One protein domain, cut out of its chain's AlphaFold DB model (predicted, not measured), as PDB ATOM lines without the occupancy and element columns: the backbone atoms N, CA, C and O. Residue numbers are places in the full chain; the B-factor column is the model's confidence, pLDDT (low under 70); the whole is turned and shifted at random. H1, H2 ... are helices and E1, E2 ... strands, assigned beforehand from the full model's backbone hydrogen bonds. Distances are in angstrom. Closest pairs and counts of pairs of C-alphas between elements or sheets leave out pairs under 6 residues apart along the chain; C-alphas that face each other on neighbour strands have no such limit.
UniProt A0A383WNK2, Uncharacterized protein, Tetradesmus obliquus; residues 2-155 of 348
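Overview. This is residues 2 to 155 of the 348 residues of an uncharacterized protein of Tetradesmus obliquus (UniProt A0A383WNK2). With little regular structure, this is mostly loops: a parallel ribbon, E1 and E2, with H2 beside it, small helices H3, H5 and H6 gathered round H4, and residues 8 to 45 arching from H1 to H2. The 154 printed residues include H1 H2 E1 H3 E2 H4 H5 H6, mixed class, 47 in named elements. It is compact, radius of gyration of the C-alphas 15.8 A, spanning 43 by 41 by 30 A.

Arrangement. H1, residues 2 to 7, is close to but not clearly touching H6, residues 144 to 152; closest C-alphas Phe 2 and Gly 148, 7.4 A. The closest C-alphas of H2, residues 46 to 50, and E2, residues 111 to 116, are Ala 48 and Ala 115, 5.9 A. E1, residues 75 to 80, is parallel to E2 at 16 degrees; N 76 and O 111, 2.9 A, are within hydrogen-bond range. With H3, residues 93 to 96, between them they form a strand-helix-strand unit, parallel neighbours joined through a helix, with a right-handed crossover. The hub H4, residues 121 to 125, touches H3 (closest C-alphas Phe 94 and Leu 124, 4.8 A) and H6 (Thr 121 and Tyr 145, 5.8 A). H4 touches H5, residues 131 to 136, only at the corner, closest C-alphas Ser 125 and Arg 131, 5.2 A. Every O i to N i+4 pair is within range in H1, H2, H4, H5 and H6; H3 is too short for one.

Along the chain. H1 begins at C-alpha 2 (1.726, 36.781, -6.622). E1 is 16.5 A long, E2 16.4 A and H6 12.3 A, ending at C-alpha 152 (1.896, 41.152, 0.548).

Size, cuts and confidence. The printed part has no cut. Links H1 to H2, H2 to E1, E1 to H3 and H3 to E2 are long. Residues 49 to 58, 65 to 68 and 81 to 92 have pLDDT under 70.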
ATOM      1  N   PHE A   2       1.094  37.582  -7.686       94.50
ATOM      2  CA  PHE A   2       1.726  36.781  -6.622       94.50
ATOM      3  C   PHE A   2       1.501  35.268  -6.748       94.50
ATOM      4  O   PHE A   2       2.459  34.510  -6.822       94.50
ATOM      5  N   TYR A   3       0.249  34.827  -6.892       95.12
ATOM      6  CA  TYR A   3      -0.023  33.401  -7.073       95.12
ATOM      7  C   TYR A   3       0.501  32.821  -8.387       95.12
ATOM      8  O   TYR A   3       0.836  31.649  -8.421       95.12
ATOM      9  N   LEU A   4       0.628  33.618  -9.452       93.81
ATOM     10  CA  LEU A   4       1.284  33.144 -10.673       93.81
ATOM     11  C   LEU A   4       2.756  32.837 -10.393       93.81
ATOM     12  O   LEU A   4       3.228  31.771 -10.768       93.81
ATOM     13  N   ALA A   5       3.455  33.738  -9.698       95.19
ATOM     14  CA  ALA A   5       4.842  33.531  -9.302       95.19
ATOM     15  C   ALA A   5       4.982  32.288  -8.404       95.19
ATOM     16  O   ALA A   5       5.801  31.423  -8.686       95.19
ATOM     17  N   LEU A   6       4.098  32.132  -7.412       95.56
ATOM     18  CA  LEU A   6       4.072  30.954  -6.539       95.56
ATOM     19  C   LEU A   6       3.890  29.643  -7.322       95.56
ATOM     20  O   LEU A   6       4.644  28.697  -7.120       95.56
ATOM     21  N   LEU A   7       2.900  29.585  -8.217       95.81
ATOM     22  CA  LEU A   7       2.583  28.374  -8.984       95.81
ATOM     23  C   LEU A   7       3.638  28.051 -10.048       95.81
ATOM     24  O   LEU A   7       3.821  26.882 -10.370       95.81
ATOM     25  N   SER A   8       4.337  29.067 -10.562       95.19
ATOM     26  CA  SER A   8       5.423  28.917 -11.542       95.19
ATOM     27  C   SER A   8       6.817  28.807 -10.917       95.19
ATOM     28  O   SER A   8       7.813  28.845 -11.632       95.19
ATOM     29  N   ASN A   9       6.905  28.681  -9.586       95.06
ATOM     30  CA  ASN A   9       8.165  28.622  -8.841       95.06
ATOM     31  C   ASN A   9       9.112  29.809  -9.135       95.06
ATOM     32  O   ASN A   9      10.324  29.650  -9.281       95.06
ATOM     33  N   ARG A  10       8.548  31.016  -9.232       94.88
ATOM     34  CA  ARG A  10       9.270  32.272  -9.469       94.88
ATOM     35  C   ARG A  10       9.215  33.174  -8.240       94.88
ATOM     36  O   ARG A  10       8.216  33.220  -7.523       94.88
ATOM     37  N   ALA A  11      10.276  33.952  -8.035       94.69
ATOM     38  CA  ALA A  11      10.238  35.079  -7.111       94.69
ATOM     39  C   ALA A  11       9.338  36.192  -7.676       94.69
ATOM     40  O   ALA A  11       9.267  36.382  -8.892       94.69
ATOM     41  N   ILE A  12       8.664  36.932  -6.795       94.62
ATOM     42  CA  ILE A  12       7.911  38.129  -7.172       94.62
ATOM     43  C   ILE A  12       8.651  39.380  -6.716       94.62
ATOM     44  O   ILE A  12       9.069  39.489  -5.566       94.62
ATOM     45  N   THR A  13       8.737  40.347  -7.618       94.38
ATOM     46  CA  THR A  13       9.089  41.726  -7.307       94.38
ATOM     47  C   THR A  13       8.030  42.653  -7.890       94.38
ATOM     48  O   THR A  13       7.266  42.271  -8.782       94.38
ATOM     49  N   THR A  14       7.947  43.875  -7.377       92.12
ATOM     50  CA  THR A  14       7.071  44.913  -7.924       92.12
ATOM     51  C   THR A  14       7.883  46.108  -8.380       92.12
ATOM     52  O   THR A  14       8.912  46.441  -7.795       92.12
ATOM     53  N   THR A  15       7.386  46.784  -9.402       90.81
ATOM     54  CA  THR A  15       7.941  48.038  -9.901       90.81
ATOM     55  C   THR A  15       6.801  48.986 -10.245       90.81
ATOM     56  O   THR A  15       5.639  48.580 -10.293       90.81
ATOM     57  N   PHE A  16       7.133  50.248 -10.466       86.75
ATOM     58  CA  PHE A  16       6.189  51.300 -10.798       86.75
ATOM     59  C   PHE A  16       6.792  52.208 -11.864       86.75
ATOM     60  O   PHE A  16       8.007  52.235 -12.071       86.75
ATOM     61  N   LYS A  17       5.931  52.969 -12.538       83.44
ATOM     62  CA  LYS A  17       6.340  53.981 -13.508       83.44
ATOM     63  C   LYS A  17       5.914  55.353 -13.010       83.44
ATOM     64  O   LYS A  17       4.745  55.564 -12.691       83.44
ATOM     65  N   ASP A  18       6.866  56.281 -12.955       78.75
ATOM     66  CA  ASP A  18       6.616  57.648 -12.498       78.75
ATOM     67  C   ASP A  18       5.447  58.298 -13.271       78.75
ATOM     68  O   ASP A  18       5.351  58.173 -14.507       78.75
ATOM     69  N   PRO A  19       4.525  58.997 -12.581       80.62
ATOM     70  CA  PRO A  19       4.535  59.424 -11.177       80.62
ATOM     71  C   PRO A  19       3.772  58.500 -10.226       80.62
ATOM     72  O   PRO A  19       3.439  58.912  -9.113       80.62
ATOM     73  N   LEU A  20       3.441  57.278 -10.649       85.38
ATOM     74  CA  LEU A  20       2.764  56.334  -9.768       85.38
ATOM     75  C   LEU A  20       3.734  55.894  -8.667       85.38
ATOM     76  O   LEU A  20       4.867  55.543  -8.983       85.38
ATOM     77  N   PRO A  21       3.327  55.902  -7.392       89.31
ATOM     78  CA  PRO A  21       4.151  55.381  -6.318       89.31
ATOM     79  C   PRO A  21       4.221  53.856  -6.402       89.31
ATOM     80  O   PRO A  21       3.284  53.201  -6.867       89.31
ATOM     81  N   GLY A  22       5.303  53.289  -5.878       89.56
ATOM     82  CA  GLY A  22       5.347  51.871  -5.555       89.56
ATOM     83  C   GLY A  22       4.468  51.523  -4.352       89.56
ATOM     84  O   GLY A  22       3.936  52.396  -3.653       89.56
ATOM     85  N   PHE A  23       4.313  50.223  -4.097       91.19
ATOM     86  CA  PHE A  23       3.549  49.729  -2.948       91.19
ATOM     87  C   PHE A  23       4.133  50.212  -1.616       91.19
ATOM     88  O   PHE A  23       3.385  50.398  -0.660       91.19
ATOM     89  N   GLU A  24       5.433  50.502  -1.563       93.56
ATOM     90  CA  GLU A  24       6.161  50.931  -0.366       93.56
ATOM     91  C   GLU A  24       5.683  52.285   0.162       93.56
ATOM     92  O   GLU A  24       5.848  52.593   1.343       93.56
ATOM     93  N   ALA A  25       5.009  53.078  -0.679       94.38
ATOM     94  CA  ALA A  25       4.375  54.311  -0.238       94.38
ATOM     95  C   ALA A  25       3.299  54.068   0.833       94.38
ATOM     96  O   ALA A  25       3.056  54.956   1.653       94.38
ATOM     97  N   ALA A  26       2.676  52.883   0.852       96.50
ATOM     98  CA  ALA A  26       1.555  52.559   1.736       96.50
ATOM     99  C   ALA A  26       1.674  51.213   2.477       96.50
ATOM    100  O   ALA A  26       1.004  51.020   3.493       96.50
ATOM    101  N   CYS A  27       2.505  50.293   1.993       97.19
ATOM    102  CA  CYS A  27       2.619  48.934   2.503       97.19
ATOM    103  C   CYS A  27       4.035  48.643   3.008       97.19
ATOM    104  O   CYS A  27       5.008  48.817   2.279       97.19
ATOM    105  N   ASP A  28       4.121  48.101   4.217       96.94
ATOM    106  CA  ASP A  28       5.247  47.293   4.663       96.94
ATOM    107  C   ASP A  28       5.131  45.872   4.094       96.94
ATOM    108  O   ASP A  28       4.050  45.407   3.711       96.94
ATOM    109  N   MET A  29       6.263  45.172   4.071       93.44
ATOM    110  CA  MET A  29       6.426  43.859   3.454       93.44
ATOM    111  C   MET A  29       6.709  42.777   4.521       93.44
ATOM    112  O   MET A  29       7.854  42.379   4.731       93.44
ATOM    113  N   PRO A  30       5.682  42.319   5.263       91.88
ATOM    114  CA  PRO A  30       5.875  41.558   6.502       91.88
ATOM    115  C   PRO A  30       6.489  40.166   6.305       91.88
ATOM    116  O   PRO A  30       7.139  39.659   7.217       91.88
ATOM    117  N   TYR A  31       6.275  39.539   5.142       94.62
ATOM    118  CA  TYR A  31       6.638  38.133   4.924       94.62
ATOM    119  C   TYR A  31       7.621  37.897   3.777       94.62
ATOM    120  O   TYR A  31       8.359  36.913   3.813       94.62
ATOM    121  N   ILE A  32       7.651  38.768   2.765       93.62
ATOM    122  CA  ILE A  32       8.568  38.657   1.624       93.62
ATOM    123  C   ILE A  32       9.102  40.029   1.242       93.62
ATOM    124  O   ILE A  32       8.361  41.002   1.282       93.62
ATOM    125  N   ASN A  33      10.359  40.105   0.808       93.38
ATOM    126  CA  ASN A  33      10.881  41.310   0.181       93.38
ATOM    127  C   ASN A  33      10.509  41.308  -1.306       93.38
ATOM    128  O   ASN A  33      11.137  40.604  -2.095       93.38
ATOM    129  N   TRP A  34       9.494  42.084  -1.679       94.50
ATOM    130  CA  TRP A  34       9.061  42.233  -3.071       94.50
ATOM    131  C   TRP A  34       9.699  43.443  -3.774       94.50
ATOM    132  O   TRP A  34       9.308  43.783  -4.893       94.50
ATOM    133  N   THR A  35      10.681  44.110  -3.160       91.50
ATOM    134  CA  THR A  35      11.369  45.238  -3.804       91.50
ATOM    135  C   THR A  35      12.190  44.764  -4.998       91.50
ATOM    136  O   THR A  35      12.817  43.705  -4.978       91.50
ATOM    137  N   GLN A  36      12.165  45.555  -6.067       90.19
ATOM    138  CA  GLN A  36      12.925  45.281  -7.277       90.19
ATOM    139  C   GLN A  36      14.406  45.652  -7.056       90.19
ATOM    140  O   GLN A  36      14.698  46.833  -6.861       90.19
ATOM    141  N   PRO A  37      15.355  44.696  -7.110       87.50
ATOM    142  CA  PRO A  37      16.740  44.962  -6.714       87.50
ATOM    143  C   PRO A  37      17.609  45.564  -7.828       87.50
ATOM    144  O   PRO A  37      18.737  45.976  -7.566       87.50
ATOM    145  N   PHE A  38      17.121  45.608  -9.069       86.56
ATOM    146  CA  PHE A  38      17.861  46.119 -10.226       86.56
ATOM    147  C   PHE A  38      16.964  46.939 -11.155       86.56
ATOM    148  O   PHE A  38      15.763  46.685 -11.268       86.56
ATOM    149  N   ALA A  39      17.566  47.898 -11.858       86.56
ATOM    150  CA  ALA A  39      16.892  48.643 -12.912       86.56
ATOM    151  C   ALA A  39      16.558  47.724 -14.097       86.56
ATOM    152  O   ALA A  39      17.361  46.872 -14.481       86.56
ATOM    153  N   TYR A  40      15.376  47.907 -14.676       86.62
ATOM    154  CA  TYR A  40      15.007  47.225 -15.912       86.62
ATOM    155  C   TYR A  40      15.733  47.841 -17.118       86.62
ATOM    156  O   TYR A  40      16.082  49.021 -17.066       86.62
ATOM    157  N   PRO A  41      15.927  47.079 -18.211       87.19
ATOM    158  CA  PRO A  41      16.359  47.648 -19.482       87.19
ATOM    159  C   PRO A  41      15.421  48.771 -19.942       87.19
ATOM    160  O   PRO A  41      14.211  48.718 -19.695       87.19
ATOM    161  N   ASP A  42      15.971  49.753 -20.653       84.38
ATOM    162  CA  ASP A  42      15.181  50.840 -21.226       84.38
ATOM    163  C   ASP A  42      14.049  50.288 -22.105       84.38
ATOM    164  O   ASP A  42      14.235  49.383 -22.922       84.38
ATOM    165  N   GLY A  43      12.844  50.818 -21.905       81.69
ATOM    166  CA  GLY A  43      11.642  50.401 -22.626       81.69
ATOM    167  C   GLY A  43      10.993  49.099 -22.142       81.69
ATOM    168  O   GLY A  43       9.893  48.774 -22.590       81.69
ATOM    169  N   ALA A  44      11.588  48.372 -21.189       83.56
ATOM    170  CA  ALA A  44      11.021  47.111 -20.698       83.56
ATOM    171  C   ALA A  44       9.648  47.275 -20.027       83.56
ATOM    172  O   ALA A  44       8.815  46.371 -20.085       83.56
ATOM    173  N   LEU A  45       9.391  48.444 -19.434       84.62
ATOM    174  CA  LEU A  45       8.106  48.771 -18.815       84.62
ATOM    175  C   LEU A  45       7.127  49.467 -19.771       84.62
ATOM    176  O   LEU A  45       5.952  49.586 -19.442       84.62
ATOM    177  N   ASP A  46       7.554  49.899 -20.960       79.12
ATOM    178  CA  ASP A  46       6.685  50.662 -21.869       79.12
ATOM    179  C   ASP A  46       5.537  49.815 -22.422       79.12
ATOM    180  O   ASP A  46       4.435  50.315 -22.651       79.12
ATOM    181  N   LEU A  47       5.746  48.504 -22.548       72.56
ATOM    182  CA  LEU A  47       4.678  47.573 -22.898       72.56
ATOM    183  C   LEU A  47       3.569  47.487 -21.844       72.56
ATOM    184  O   LEU A  47       2.437  47.158 -22.194       72.56
ATOM    185  N   ALA A  48       3.863  47.781 -20.576       71.06
ATOM    186  CA  ALA A  48       2.836  47.806 -19.541       71.06
ATOM    187  C   ALA A  48       1.874  49.001 -19.715       71.06
ATOM    188  O   ALA A  48       0.702  48.889 -19.347       71.06
ATOM    189  N   ASP A  49       2.340  50.096 -20.332       67.94
ATOM    190  CA  ASP A  49       1.557  51.314 -20.586       67.94
ATOM    191  C   ASP A  49       0.700  51.225 -21.853       67.94
ATOM    192  O   ASP A  49      -0.427  51.727 -21.893       67.94
ATOM    193  N   LEU A  50       1.240  50.615 -22.915       55.12
ATOM    194  CA  LEU A  50       0.682  50.690 -24.272       55.12
ATOM    195  C   LEU A  50      -0.717  50.065 -24.417       55.12
ATOM    196  O   LEU A  50      -1.444  50.397 -25.350       55.12
ATOM    197  N   TYR A  51      -1.131  49.198 -23.491       55.72
ATOM    198  CA  TYR A  51      -2.278  48.308 -23.692       55.72
ATOM    199  C   TYR A  51      -3.478  48.576 -22.769       55.72
ATOM    200  O   TYR A  51      -4.482  47.867 -22.846       55.72
ATOM    201  N   TYR A  52      -3.454  49.668 -21.994       51.03
ATOM    202  CA  TYR A  52      -4.672  50.206 -21.369       51.03
ATOM    203  C   TYR A  52      -5.718  50.633 -22.430       51.03
ATOM    204  O   TYR A  52      -6.911  50.694 -22.145       51.03
ATOM    205  N   LYS A  53      -5.299  50.856 -23.690       48.12
ATOM    206  CA  LYS A  53      -6.108  51.408 -24.794       48.12
ATOM    207  C   LYS A  53      -6.514  50.388 -25.879       48.12
ATOM    208  O   LYS A  53      -6.345  50.646 -27.064       48.12
ATOM    209  N   GLY A  54      -7.109  49.261 -25.484       49.94
ATOM    210  CA  GLY A  54      -8.080  48.569 -26.353       49.94
ATOM    211  C   GLY A  54      -7.570  47.577 -27.409       49.94
ATOM    212  O   GLY A  54      -8.219  47.446 -28.441       49.94
ATOM    213  N   MET A  55      -6.484  46.835 -27.167       50.12
ATOM    214  CA  MET A  55      -6.193  45.640 -27.978       50.12
ATOM    215  C   MET A  55      -6.763  44.377 -27.319       50.12
ATOM    216  O   MET A  55      -6.355  44.010 -26.218       50.12
ATOM    217  N   SER A  56      -7.706  43.720 -28.000       51.50
ATOM    218  CA  SER A  56      -8.369  42.476 -27.584       51.50
ATOM    219  C   SER A  56      -7.574  41.235 -28.001       51.50
ATOM    220  O   SER A  56      -8.108  40.318 -28.618       51.50
ATOM    221  N   GLU A  57      -6.271  41.203 -27.723       56.97
ATOM    222  CA  GLU A  57      -5.486  40.011 -28.039       56.97
ATOM    223  C   GLU A  57      -5.673  38.930 -26.974       56.97
ATOM    224  O   GLU A  57      -5.430  39.144 -25.784       56.97
ATOM    225  N   ASN A  58      -6.076  37.750 -27.440       60.31
ATOM    226  CA  ASN A  58      -6.407  36.592 -26.617       60.31
ATOM    227  C   ASN A  58      -5.181  35.973 -25.916       60.31
ATOM    228  O   ASN A  58      -5.294  35.477 -24.802       60.31
ATOM    229  N   ASN A  59      -3.980  36.027 -26.495       70.00
ATOM    230  CA  ASN A  59      -2.774  35.563 -25.800       70.00
ATOM    231  C   ASN A  59      -2.420  36.554 -24.668       70.00
ATOM    232  O   ASN A  59      -2.560  37.745 -24.904       70.00
ATOM    233  N   PRO A  60      -1.989  36.153 -23.458       74.50
ATOM    234  CA  PRO A  60      -1.386  37.078 -22.492       74.50
ATOM    235  C   PRO A  60       0.108  37.346 -22.739       74.50
ATOM    236  O   PRO A  60       0.627  38.337 -22.238       74.50
ATOM    237  N   GLU A  61       0.823  36.494 -23.476       79.88
ATOM    238  CA  GLU A  61       2.232  36.725 -23.820       79.88
ATOM    239  C   GLU A  61       2.374  37.796 -24.902       79.88
ATOM    240  O   GLU A  61       1.572  37.875 -25.837       79.88
ATOM    241  N   ARG A  62       3.389  38.649 -24.761       76.81
ATOM    242  CA  ARG A  62       3.639  39.784 -25.649       76.81
ATOM    243  C   ARG A  62       5.084  39.769 -26.121       76.81
ATOM    244  O   ARG A  62       6.000  39.542 -25.335       76.81
ATOM    245  N   TYR A  63       5.266  40.089 -27.396       77.00
ATOM    246  CA  TYR A  63       6.581  40.353 -27.962       77.00
ATOM    247  C   TYR A  63       6.993  41.796 -27.676       77.00
ATOM    248  O   TYR A  63       6.166  42.712 -27.715       77.00
ATOM    249  N   PHE A  64       8.279  42.004 -27.392       75.75
ATOM    250  CA  PHE A  64       8.835  43.345 -27.270       75.75
ATOM    251  C   PHE A  64       8.900  44.001 -28.654       75.75
ATOM    252  O   PHE A  64       9.519  43.436 -29.550       75.75
ATOM    253  N   PRO A  65       8.300  45.191 -28.857       65.81
ATOM    254  CA  PRO A  65       8.227  45.828 -30.173       65.81
ATOM    255  C   PRO A  65       9.611  46.223 -30.709       65.81
ATOM    256  O   PRO A  65       9.777  46.411 -31.908       65.81
ATOM    257  N   ASN A  66      10.606  46.311 -29.822       68.81
ATOM    258  CA  ASN A  66      11.994  46.606 -30.144       68.81
ATOM    259  C   ASN A  66      12.878  45.404 -29.778       68.81
ATOM    260  O   ASN A  66      13.587  45.441 -28.770       68.81
ATOM    261  N   GLU A  67      12.858  44.348 -30.595       65.00
ATOM    262  CA  GLU A  67      13.639  43.110 -30.380       65.00
ATOM    263  C   GLU A  67      15.166  43.339 -30.269       65.00
ATOM    264  O   GLU A  67      15.894  42.461 -29.818       65.00
ATOM    265  N   GLY A  68      15.663  44.534 -30.617       68.69
ATOM    266  CA  GLY A  68      17.064  44.933 -30.432       68.69
ATOM    267  C   GLY A  68      17.410  45.575 -29.080       68.69
ATOM    268  O   GLY A  68      18.590  45.686 -28.763       68.69
ATOM    269  N   LEU A  69      16.423  46.011 -28.287       77.81
ATOM    270  CA  LEU A  69      16.655  46.680 -26.994       77.81
ATOM    271  C   LEU A  69      16.488  45.736 -25.800       77.81
ATOM    272  O   LEU A  69      17.132  45.920 -24.768       77.81
ATOM    273  N   ILE A  70      15.632  44.723 -25.935       85.19
ATOM    274  CA  ILE A  70      15.307  43.794 -24.855       85.19
ATOM    275  C   ILE A  70      15.635  42.385 -25.320       85.19
ATOM    276  O   ILE A  70      15.057  41.881 -26.278       85.19
ATOM    277  N   ASN A  71      16.564  41.743 -24.615       87.69
ATOM    278  CA  ASN A  71      16.953  40.377 -24.916       87.69
ATOM    279  C   ASN A  71      15.805  39.407 -24.573       87.69
ATOM    280  O   ASN A  71      15.555  39.132 -23.397       87.69
ATOM    281  N   SER A  72      15.147  38.858 -25.594       86.06
ATOM    282  CA  SER A  72      14.044  37.895 -25.461       86.06
ATOM    283  C   SER A  72      14.464  36.543 -24.874       86.06
ATOM    284  O   SER A  72      13.617  35.787 -24.404       86.06
ATOM    285  N   THR A  73      15.768  36.240 -24.818       89.06
ATOM    286  CA  THR A  73      16.274  35.082 -24.062       89.06
ATOM    287  C   THR A  73      16.316  35.348 -22.556       89.06
ATOM    288  O   THR A  73      16.424  34.411 -21.774       89.06
ATOM    289  N   MET A  74      16.270  36.618 -22.140       90.19
ATOM    290  CA  MET A  74      16.347  37.041 -20.738       90.19
ATOM    291  C   MET A  74      14.996  37.486 -20.178       90.19
ATOM    292  O   MET A  74      14.751  37.307 -18.986       90.19
ATOM    293  N   TYR A  75      14.139  38.066 -21.018       90.38
ATOM    294  CA  TYR A  75      12.880  38.679 -20.614       90.38
ATOM    295  C   TYR A  75      11.713  38.157 -21.443       90.38
ATOM    296  O   TYR A  75      11.787  38.092 -22.668       90.38
ATOM    297  N   ASN A  76      10.601  37.883 -20.769       90.75
ATOM    298  CA  ASN A  76       9.301  37.649 -21.382       90.75
ATOM    299  C   ASN A  76       8.291  38.665 -20.845       90.75
ATOM    300  O   ASN A  76       8.296  38.959 -19.648       90.75
ATOM    301  N   MET A  77       7.412  39.182 -21.705       87.50
ATOM    302  CA  MET A  77       6.339  40.081 -21.286       87.50
ATOM    303  C   MET A  77       5.005  39.342 -21.231       87.50
ATOM    304  O   MET A  77       4.619  38.621 -22.151       87.50
ATOM    305  N   THR A  78       4.273  39.594 -20.157       86.00
ATOM    306  CA  THR A  78       2.940  39.068 -19.908       86.00
ATOM    307  C   THR A  78       2.002  40.218 -19.586       86.00
ATOM    308  O   THR A  78       2.192  40.957 -18.621       86.00
ATOM    309  N   TYR A  79       0.940  40.360 -20.363       79.81
ATOM    310  CA  TYR A  79      -0.083  41.365 -20.135       79.81
ATOM    311  C   TYR A  79      -1.456  40.711 -20.028       79.81
ATOM    312  O   TYR A  79      -1.985  40.174 -20.998       79.81
ATOM    313  N   VAL A  80      -2.042  40.752 -18.830       74.81
ATOM    314  CA  VAL A  80      -3.371  40.187 -18.556       74.81
ATOM    315  C   VAL A  80      -4.354  41.326 -18.313       74.81
ATOM    316  O   VAL A  80      -4.660  41.672 -17.171       74.81
ATOM    317  N   VAL A  81      -4.827  41.948 -19.389       66.19
ATOM    318  CA  VAL A  81      -5.710  43.126 -19.362       66.19
ATOM    319  C   VAL A  81      -6.808  42.975 -20.393       66.19
ATOM    320  O   VAL A  81      -6.584  42.352 -21.423       66.19
ATOM    321  N   ASN A  82      -7.983  43.545 -20.100       54.22
ATOM    322  CA  ASN A  82      -9.101  43.683 -21.043       54.22
ATOM    323  C   ASN A  82      -9.343  42.430 -21.888       54.22
ATOM    324  O   ASN A  82      -9.515  42.516 -23.100       54.22
ATOM    325  N   GLN A  83      -9.362  41.264 -21.233       52.84
ATOM    326  CA  GLN A  83      -9.811  40.028 -21.860       52.84
ATOM    327  C   GLN A  83     -11.318  40.159 -22.076       52.84
ATOM    328  O   GLN A  83     -12.133  39.758 -21.244       52.84
ATOM    329  N   ALA A  84     -11.655  40.860 -23.158       43.31
ATOM    330  CA  ALA A  84     -12.996  41.024 -23.658       43.31
ATOM    331  C   ALA A  84     -13.598  39.638 -23.871       43.31
ATOM    332  O   ALA A  84     -12.906  38.678 -24.216       43.31
ATOM    333  N   MET A  85     -14.903  39.537 -23.649       45.62
ATOM    334  CA  MET A  85     -15.657  38.381 -24.100       45.62
ATOM    335  C   MET A  85     -15.654  38.367 -25.631       45.62
ATOM    336  O   MET A  85     -16.575  38.889 -26.250       45.62
ATOM    337  N   GLU A  86     -14.651  37.770 -26.262       39.53
ATOM    338  CA  GLU A  86     -14.845  37.271 -27.618       39.53
ATOM    339  C   GLU A  86     -15.650  35.967 -27.513       39.53
ATOM    340  O   GLU A  86     -15.253  35.007 -26.857       39.53
ATOM    341  N   HIS A  87     -16.848  35.973 -28.104       40.16
ATOM    342  CA  HIS A  87     -17.722  34.802 -28.270       40.16
ATOM    343  C   HIS A  87     -18.255  34.120 -26.995       40.16
ATOM    344  O   HIS A  87     -18.609  32.943 -27.022       40.16
ATOM    345  N   GLY A  88     -18.374  34.839 -25.876       45.72
ATOM    346  CA  GLY A  88     -18.983  34.291 -24.652       45.72
ATOM    347  C   GLY A  88     -18.116  33.266 -23.910       45.72
ATOM    348  O   GLY A  88     -18.516  32.771 -22.856       45.72
ATOM    349  N   THR A  89     -16.902  32.991 -24.390       43.38
ATOM    350  CA  THR A  89     -15.892  32.238 -23.648       43.38
ATOM    351  C   THR A  89     -15.062  33.207 -22.820       43.38
ATOM    352  O   THR A  89     -14.236  33.950 -23.344       43.38
ATOM    353  N   LYS A  90     -15.301  33.222 -21.503       54.28
ATOM    354  CA  LYS A  90     -14.432  33.903 -20.534       54.28
ATOM    355  C   LYS A  90     -13.015  33.387 -20.749       54.28
ATOM    356  O   LYS A  90     -12.790  32.189 -20.605       54.28
ATOM    357  N   PHE A  91     -12.077  34.264 -21.089       56.25
ATOM    358  CA  PHE A  91     -10.710  33.823 -21.305       56.25
ATOM    359  C   PHE A  91     -10.166  33.187 -20.018       56.25
ATOM    360  O   PHE A  91     -10.124  33.797 -18.945       56.25
ATOM    361  N   GLY A  92      -9.827  31.909 -20.127       66.75
ATOM    362  CA  GLY A  92      -9.526  31.032 -19.011       66.75
ATOM    363  C   GLY A  92      -8.062  31.040 -18.611       66.75
ATOM    364  O   GLY A  92      -7.610  30.041 -18.080       66.75
ATOM    365  N   PHE A  93      -7.277  32.099 -18.854       81.06
ATOM    366  CA  PHE A  93      -5.831  32.042 -18.578       81.06
ATOM    367  C   PHE A  93      -5.536  31.563 -17.149       81.06
ATOM    368  O   PHE A  93      -4.848  30.572 -16.945       81.06
ATOM    369  N   PHE A  94      -6.139  32.209 -16.151       86.81
ATOM    370  CA  PHE A  94      -5.995  31.764 -14.769       86.81
ATOM    371  C   PHE A  94      -6.908  30.587 -14.406       86.81
ATOM    372  O   PHE A  94      -6.631  29.912 -13.425       86.81
ATOM    373  N   HIS A  95      -7.968  30.324 -15.172       87.00
ATOM    374  CA  HIS A  95      -8.968  29.298 -14.858       87.00
ATOM    375  C   HIS A  95      -8.620  27.906 -15.414       87.00
ATOM    376  O   HIS A  95      -8.884  26.916 -14.756       87.00
ATOM    377  N   ASP A  96      -8.004  27.819 -16.588       87.06
ATOM    378  CA  ASP A  96      -7.918  26.596 -17.394       87.06
ATOM    379  C   ASP A  96      -6.490  26.251 -17.826       87.06
ATOM    380  O   ASP A  96      -6.273  25.193 -18.409       87.06
ATOM    381  N   GLN A  97      -5.502  27.119 -17.587       88.44
ATOM    382  CA  GLN A  97      -4.120  26.855 -18.001       88.44
ATOM    383  C   GLN A  97      -3.305  26.217 -16.883       88.44
ATOM    384  O   GLN A  97      -3.447  26.564 -15.706       88.44
ATOM    385  N   ASN A  98      -2.387  25.328 -17.262       93.25
ATOM    386  CA  ASN A  98      -1.358  24.870 -16.346       93.25
ATOM    387  C   ASN A  98      -0.236  25.918 -16.250       93.25
ATOM    388  O   ASN A  98       0.581  26.067 -17.154       93.25
ATOM    389  N   LEU A  99      -0.195  26.629 -15.127       93.75
ATOM    390  CA  LEU A  99       0.753  27.703 -14.846       93.75
ATOM    391  C   LEU A  99       2.112  27.244 -14.279       93.75
ATOM    392  O   LEU A  99       2.949  28.104 -14.019       93.75
ATOM    393  N   THR A 100       2.365  25.937 -14.100       95.56
ATOM    394  CA  THR A 100       3.616  25.437 -13.483       95.56
ATOM    395  C   THR A 100       4.875  25.885 -14.221       95.56
ATOM    396  O   THR A 100       5.845  26.277 -13.587       95.56
ATOM    397  N   ASN A 101       4.854  25.871 -15.555       92.75
ATOM    398  CA  ASN A 101       6.015  26.201 -16.390       92.75
ATOM    399  C   ASN A 101       5.817  27.528 -17.134       92.75
ATOM    400  O   ASN A 101       6.212  27.667 -18.287       92.75
ATOM    401  N   TYR A 102       5.126  28.490 -16.516       91.38
ATOM    402  CA  TYR A 102       4.841  29.769 -17.165       91.38
ATOM    403  C   TYR A 102       6.122  30.623 -17.338       91.38
ATOM    404  O   TYR A 102       6.895  30.735 -16.375       91.38
ATOM    405  N   PRO A 103       6.341  31.280 -18.498       91.12
ATOM    406  CA  PRO A 103       5.504  31.277 -19.704       91.12
ATOM    407  C   PRO A 103       5.717  30.012 -20.559       91.12
ATOM    408  O   PRO A 103       6.860  29.607 -20.749       91.12
ATOM    409  N   PRO A 104       4.657  29.375 -21.096       86.56
ATOM    410  CA  PRO A 104       4.776  28.129 -21.860       86.56
ATOM    411  C   PRO A 104       5.647  28.227 -23.117       86.56
ATOM    412  O   PRO A 104       6.235  27.223 -23.510       86.56
ATOM    413  N   SER A 105       5.740  29.398 -23.756       86.06
ATOM    414  CA  SER A 105       6.610  29.579 -24.928       86.06
ATOM    415  C   SER A 105       8.100  29.601 -24.579       86.06
ATOM    416  O   SER A 105       8.930  29.308 -25.440       86.06
ATOM    417  N   ASN A 106       8.446  29.943 -23.333       88.19
ATOM    418  CA  ASN A 106       9.822  30.102 -22.878       88.19
ATOM    419  C   ASN A 106       9.928  29.944 -21.348       88.19
ATOM    420  O   ASN A 106      10.166  30.911 -20.619       88.19
ATOM    421  N   SER A 107       9.738  28.719 -20.844       91.81
ATOM    422  CA  SER A 107       9.714  28.441 -19.397       91.81
ATOM    423  C   SER A 107      11.022  28.804 -18.693       91.81
ATOM    424  O   SER A 107      11.005  29.213 -17.535       91.81
ATOM    425  N   GLU A 108      12.140  28.722 -19.412       92.75
ATOM    426  CA  GLU A 108      13.488  28.953 -18.884       92.75
ATOM    427  C   GLU A 108      13.882  30.432 -18.833       92.75
ATOM    428  O   GLU A 108      14.974  30.766 -18.371       92.75
ATOM    429  N   VAL A 109      13.010  31.340 -19.288       93.50
ATOM    430  CA  VAL A 109      13.300  32.772 -19.245       93.50
ATOM    431  C   VAL A 109      13.541  33.224 -17.794       93.50
ATOM    432  O   VAL A 109      12.698  32.974 -16.921       93.50
ATOM    433  N   PRO A 110      14.660  33.907 -17.495       92.81
ATOM    434  CA  PRO A 110      14.958  34.366 -16.141       92.81
ATOM    435  C   PRO A 110      13.929  35.362 -15.597       92.81
ATOM    436  O   PRO A 110      13.562  35.293 -14.423       92.81
ATOM    437  N   TYR A 111      13.432  36.267 -16.446       92.56
ATOM    438  CA  TYR A 111      12.553  37.357 -16.030       92.56
ATOM    439  C   TYR A 111      11.229  37.351 -16.788       92.56
ATOM    440  O   TYR A 111      11.191  37.339 -18.017       92.56
ATOM    441  N   VAL A 112      10.129  37.437 -16.039       92.12
ATOM    442  CA  VAL A 112       8.786  37.654 -16.581       92.12
ATOM    443  C   VAL A 112       8.292  39.004 -16.088       92.12
ATOM    444  O   VAL A 112       8.048  39.182 -14.896       92.12
ATOM    445  N   ILE A 113       8.137  39.955 -17.003       90.50
ATOM    446  CA  ILE A 113       7.525  41.250 -16.712       90.50
ATOM    447  C   ILE A 113       6.024  41.068 -16.889       90.50
ATOM    448  O   ILE A 113       5.559  40.753 -17.980       90.50
ATOM    449  N   ALA A 114       5.266  41.219 -15.806       87.88
ATOM    450  CA  ALA A 114       3.831  40.987 -15.815       87.88
ATOM    451  C   ALA A 114       3.059  42.232 -15.377       87.88
ATOM    452  O   ALA A 114       3.329  42.790 -14.315       87.88
ATOM    453  N   ALA A 115       2.042  42.614 -16.148       83.75
ATOM    454  CA  ALA A 115       1.088  43.644 -15.750       83.75
ATOM    455  C   ALA A 115      -0.361  43.176 -15.942       83.75
ATOM    456  O   ALA A 115      -0.678  42.338 -16.790       83.75
ATOM    457  N   SER A 116      -1.246  43.680 -15.084       81.56
ATOM    458  CA  SER A 116      -2.674  43.385 -15.119       81.56
ATOM    459  C   SER A 116      -3.470  44.490 -14.442       81.56
ATOM    460  O   SER A 116      -3.044  45.027 -13.424       81.56
ATOM    461  N   ASN A 117      -4.650  44.780 -14.980       76.12
ATOM    462  CA  ASN A 117      -5.663  45.636 -14.367       76.12
ATOM    463  C   ASN A 117      -6.858  44.819 -13.839       76.12
ATOM    464  O   ASN A 117      -7.871  45.393 -13.447       76.12
ATOM    465  N   ARG A 118      -6.764  43.480 -13.855       76.12
ATOM    466  CA  ARG A 118      -7.826  42.552 -13.452       76.12
ATOM    467  C   ARG A 118      -7.324  41.653 -12.333       76.12
ATOM    468  O   ARG A 118      -6.218  41.125 -12.387       76.12
ATOM    469  N   GLY A 119      -8.165  41.389 -11.345       79.69
ATOM    470  CA  GLY A 119      -7.897  40.293 -10.420       79.69
ATOM    471  C   GLY A 119      -8.714  39.060 -10.775       79.69
ATOM    472  O   GLY A 119      -9.838  39.137 -11.260       79.69
ATOM    473  N   GLN A 120      -8.068  37.912 -10.611       86.06
ATOM    474  CA  GLN A 120      -8.541  36.614 -11.093       86.06
ATOM    475  C   GLN A 120      -8.301  35.529 -10.034       86.06
ATOM    476  O   GLN A 120      -8.264  34.345 -10.353       86.06
ATOM    477  N   THR A 121      -8.107  35.918  -8.768       90.31
ATOM    478  CA  THR A 121      -7.797  34.999  -7.659       90.31
ATOM    479  C   THR A 121      -8.903  33.968  -7.451       90.31
ATOM    480  O   THR A 121      -8.598  32.791  -7.279       90.31
ATOM    481  N   TYR A 122     -10.171  34.380  -7.568       90.88
ATOM    482  CA  TYR A 122     -11.320  33.473  -7.508       90.88
ATOM    483  C   TYR A 122     -11.235  32.390  -8.586       90.88
ATOM    484  O   TYR A 122     -11.238  31.202  -8.279       90.88
ATOM    485  N   LYS A 123     -11.071  32.780  -9.855       88.31
ATOM    486  CA  LYS A 123     -10.981  31.820 -10.966       88.31
ATOM    487  C   LYS A 123      -9.731  30.947 -10.875       88.31
ATOM    488  O   LYS A 123      -9.815  29.753 -11.131       88.31
ATOM    489  N   LEU A 124      -8.601  31.516 -10.452       90.88
ATOM    490  CA  LEU A 124      -7.357  30.779 -10.252       90.88
ATOM    491  C   LEU A 124      -7.498  29.670  -9.209       90.88
ATOM    492  O   LEU A 124      -7.023  28.560  -9.414       90.88
ATOM    493  N   SER A 125      -8.192  29.946  -8.107       91.81
ATOM    494  CA  SER A 125      -8.431  28.942  -7.065       91.81
ATOM    495  C   SER A 125      -9.328  27.781  -7.515       91.81
ATOM    496  O   SER A 125      -9.345  26.736  -6.869       91.81
ATOM    497  N   LEU A 126     -10.068  27.951  -8.617       91.81
ATOM    498  CA  LEU A 126     -10.902  26.916  -9.228       91.81
ATOM    499  C   LEU A 126     -10.176  26.146 -10.336       91.81
ATOM    500  O   LEU A 126     -10.717  25.158 -10.830       91.81
ATOM    501  N   ASN A 127      -8.956  26.556 -10.694       94.12
ATOM    502  CA  ASN A 127      -8.212  25.987 -11.807       94.12
ATOM    503  C   ASN A 127      -7.941  24.487 -11.609       94.12
ATOM    504  O   ASN A 127      -7.369  24.112 -10.585       94.12
ATOM    505  N   PRO A 128      -8.293  23.603 -12.561       95.94
ATOM    506  CA  PRO A 128      -8.220  22.157 -12.359       95.94
ATOM    507  C   PRO A 128      -6.794  21.636 -12.133       95.94
ATOM    508  O   PRO A 128      -6.634  20.618 -11.462       95.94
ATOM    509  N   TYR A 129      -5.770  22.338 -12.627       97.12
ATOM    510  CA  TYR A 129      -4.364  21.977 -12.430       97.12
ATOM    511  C   TYR A 129      -3.829  22.414 -11.060       97.12
ATOM    512  O   TYR A 129      -2.965  21.747 -10.501       97.12
ATOM    513  N   HIS A 130      -4.354  23.514 -10.510       97.00
ATOM    514  CA  HIS A 130      -3.767  24.208  -9.350       97.00
ATOM    515  C   HIS A 130      -4.665  24.236  -8.112       97.00
ATOM    516  O   HIS A 130      -4.200  24.538  -7.016       97.00
ATOM    517  N   ARG A 131      -5.947  23.881  -8.242       96.12
ATOM    518  CA  ARG A 131      -6.938  23.942  -7.159       96.12
ATOM    519  C   ARG A 131      -6.516  23.128  -5.945       96.12
ATOM    520  O   ARG A 131      -6.567  23.642  -4.837       96.12
ATOM    521  N   GLN A 132      -6.089  21.877  -6.136       96.69
ATOM    522  CA  GLN A 132      -5.654  21.044  -5.007       96.69
ATOM    523  C   GLN A 132      -4.428  21.640  -4.304       96.69
ATOM    524  O   GLN A 132      -4.391  21.667  -3.076       96.69
ATOM    525  N   GLN A 133      -3.470  22.177  -5.067       96.69
ATOM    526  CA  GLN A 133      -2.294  22.846  -4.515       96.69
ATOM    527  C   GLN A 133      -2.696  24.082  -3.697       96.69
ATOM    528  O   GLN A 133      -2.326  24.190  -2.532       96.69
ATOM    529  N   LEU A 134      -3.520  24.974  -4.252       96.12
ATOM    530  CA  LEU A 134      -3.986  26.181  -3.561       96.12
ATOM    531  C   LEU A 134      -4.825  25.852  -2.317       96.12
ATOM    532  O   LEU A 134      -4.629  26.450  -1.261       96.12
ATOM    533  N   TRP A 135      -5.709  24.856  -2.395       94.94
ATOM    534  CA  TRP A 135      -6.518  24.421  -1.254       94.94
ATOM    535  C   TRP A 135      -5.672  23.789  -0.150       94.94
ATOM    536  O   TRP A 135      -5.979  23.979   1.023       94.94
ATOM    537  N   SER A 136      -4.575  23.109  -0.498       96.00
ATOM    538  CA  SER A 136      -3.618  22.605   0.494       96.00
ATOM    539  C   SER A 136      -2.924  23.728   1.280       96.00
ATOM    540  O   SER A 136      -2.500  23.508   2.410       96.00
ATOM    541  N   PHE A 137      -2.884  24.949   0.732       94.19
ATOM    542  CA  PHE A 137      -2.420  26.158   1.423       94.19
ATOM    543  C   PHE A 137      -3.534  26.875   2.208       94.19
ATOM    544  O   PHE A 137      -3.294  27.929   2.790       94.19
ATOM    545  N   GLY A 138      -4.762  26.347   2.204       94.25
ATOM    546  CA  GLY A 138      -5.939  26.999   2.788       94.25
ATOM    547  C   GLY A 138      -6.534  28.122   1.927       94.25
ATOM    548  O   GLY A 138      -7.363  28.894   2.410       94.25
ATOM    549  N   LEU A 139      -6.130  28.229   0.656       94.50
ATOM    550  CA  LEU A 139      -6.586  29.273  -0.262       94.50
ATOM    551  C   LEU A 139      -7.805  28.791  -1.055       94.50
ATOM    552  O   LEU A 139      -7.669  28.179  -2.115       94.50
ATOM    553  N   THR A 140      -9.005  29.070  -0.547       93.00
ATOM    554  CA  THR A 140     -10.269  28.825  -1.260       93.00
ATOM    555  C   THR A 140     -10.598  30.011  -2.177       93.00
ATOM    556  O   THR A 140      -9.969  31.068  -2.052       93.00
ATOM    557  N   PRO A 141     -11.576  29.897  -3.094       90.88
ATOM    558  CA  PRO A 141     -11.983  31.027  -3.931       90.88
ATOM    559  C   PRO A 141     -12.328  32.299  -3.161       90.88
ATOM    560  O   PRO A 141     -12.000  33.400  -3.602       90.88
ATOM    561  N   GLU A 142     -12.934  32.146  -1.993       88.94
ATOM    562  CA  GLU A 142     -13.392  33.239  -1.147       88.94
ATOM    563  C   GLU A 142     -12.261  33.836  -0.297       88.94
ATOM    564  O   GLU A 142     -12.255  35.040  -0.048       88.94
ATOM    565  N   THR A 143     -11.264  33.040   0.109       92.31
ATOM    566  CA  THR A 143     -10.166  33.513   0.972       92.31
ATOM    567  C   THR A 143      -8.911  33.919   0.204       92.31
ATOM    568  O   THR A 143      -8.125  34.726   0.701       92.31
ATOM    569  N   ALA A 144      -8.716  33.418  -1.020       93.94
ATOM    570  CA  ALA A 144      -7.472  33.591  -1.766       93.94
ATOM    571  C   ALA A 144      -7.091  35.064  -1.959       93.94
ATOM    572  O   ALA A 144      -5.918  35.411  -1.849       93.94
ATOM    573  N   TYR A 145      -8.047  35.955  -2.231       93.81
ATOM    574  CA  TYR A 145      -7.719  37.378  -2.341       93.81
ATOM    575  C   TYR A 145      -7.233  37.955  -1.004       93.81
ATOM    576  O   TYR A 145      -6.139  38.511  -0.950       93.81
ATOM    577  N   MET A 146      -8.020  37.780   0.061       95.19
ATOM    578  CA  MET A 146      -7.716  38.284   1.399       95.19
ATOM    579  C   MET A 146      -6.336  37.811   1.877       95.19
ATOM    580  O   MET A 146      -5.500  38.626   2.261       95.19
ATOM    581  N   CYS A 147      -6.083  36.501   1.816       95.25
ATOM    582  CA  CYS A 147      -4.821  35.913   2.259       95.25
ATOM    583  C   CYS A 147      -3.634  36.470   1.469       95.25
ATOM    584  O   CYS A 147      -2.624  36.835   2.061       95.25
ATOM    585  N   GLY A 148      -3.766  36.589   0.146       95.12
ATOM    586  CA  GLY A 148      -2.703  37.129  -0.701       95.12
ATOM    587  C   GLY A 148      -2.447  38.606  -0.424       95.12
ATOM    588  O   GLY A 148      -1.297  39.025  -0.349       95.12
ATOM    589  N   PHE A 149      -3.505  39.391  -0.225       94.50
ATOM    590  CA  PHE A 149      -3.402  40.810   0.088       94.50
ATOM    591  C   PHE A 149      -2.660  41.052   1.410       94.50
ATOM    592  O   PHE A 149      -1.651  41.753   1.407       94.50
ATOM    593  N   PHE A 150      -3.084  40.419   2.509       94.62
ATOM    594  CA  PHE A 150      -2.430  40.592   3.815       94.62
ATOM    595  C   PHE A 150      -1.049  39.932   3.905       94.62
ATOM    596  O   PHE A 150      -0.234  40.327   4.735       94.62
ATOM    597  N   TYR A 151      -0.752  38.953   3.046       95.50
ATOM    598  CA  TYR A 151       0.601  38.411   2.927       95.50
ATOM    599  C   TYR A 151       1.569  39.407   2.262       95.50
ATOM    600  O   TYR A 151       2.753  39.453   2.586       95.50
ATOM    601  N   LEU A 152       1.074  40.217   1.322       94.94
ATOM    602  CA  LEU A 152       1.896  41.152   0.548       94.94
ATOM    603  C   LEU A 152       1.977  42.550   1.166       94.94
ATOM    604  O   LEU A 152       2.984  43.231   0.977       94.94
ATOM    605  N   CYS A 153       0.926  42.982   1.860       95.50
ATOM    606  CA  CYS A 153       0.790  44.342   2.358       95.50
ATOM    607  C   CYS A 153       0.313  44.351   3.811       95.50
ATOM    608  O   CYS A 153      -0.797  43.915   4.123       95.50
ATOM    609  N   SER A 154       1.132  44.937   4.682       96.38
ATOM    610  CA  SER A 154       0.693  45.484   5.967       96.38
ATOM    611  C   SER A 154       0.711  47.011   5.868       96.38
ATOM    612  O   SER A 154       1.676  47.532   5.322       96.38
ATOM    613  N   PRO A 155      -0.281  47.767   6.370       97.50
ATOM    614  CA  PRO A 155      -0.249  49.223   6.290       97.50
ATOM    615  C   PRO A 155       0.987  49.769   7.007       97.50
ATOM    616  O   PRO A 155       1.211  49.440   8.175       97.50
TER     617      PRO A 155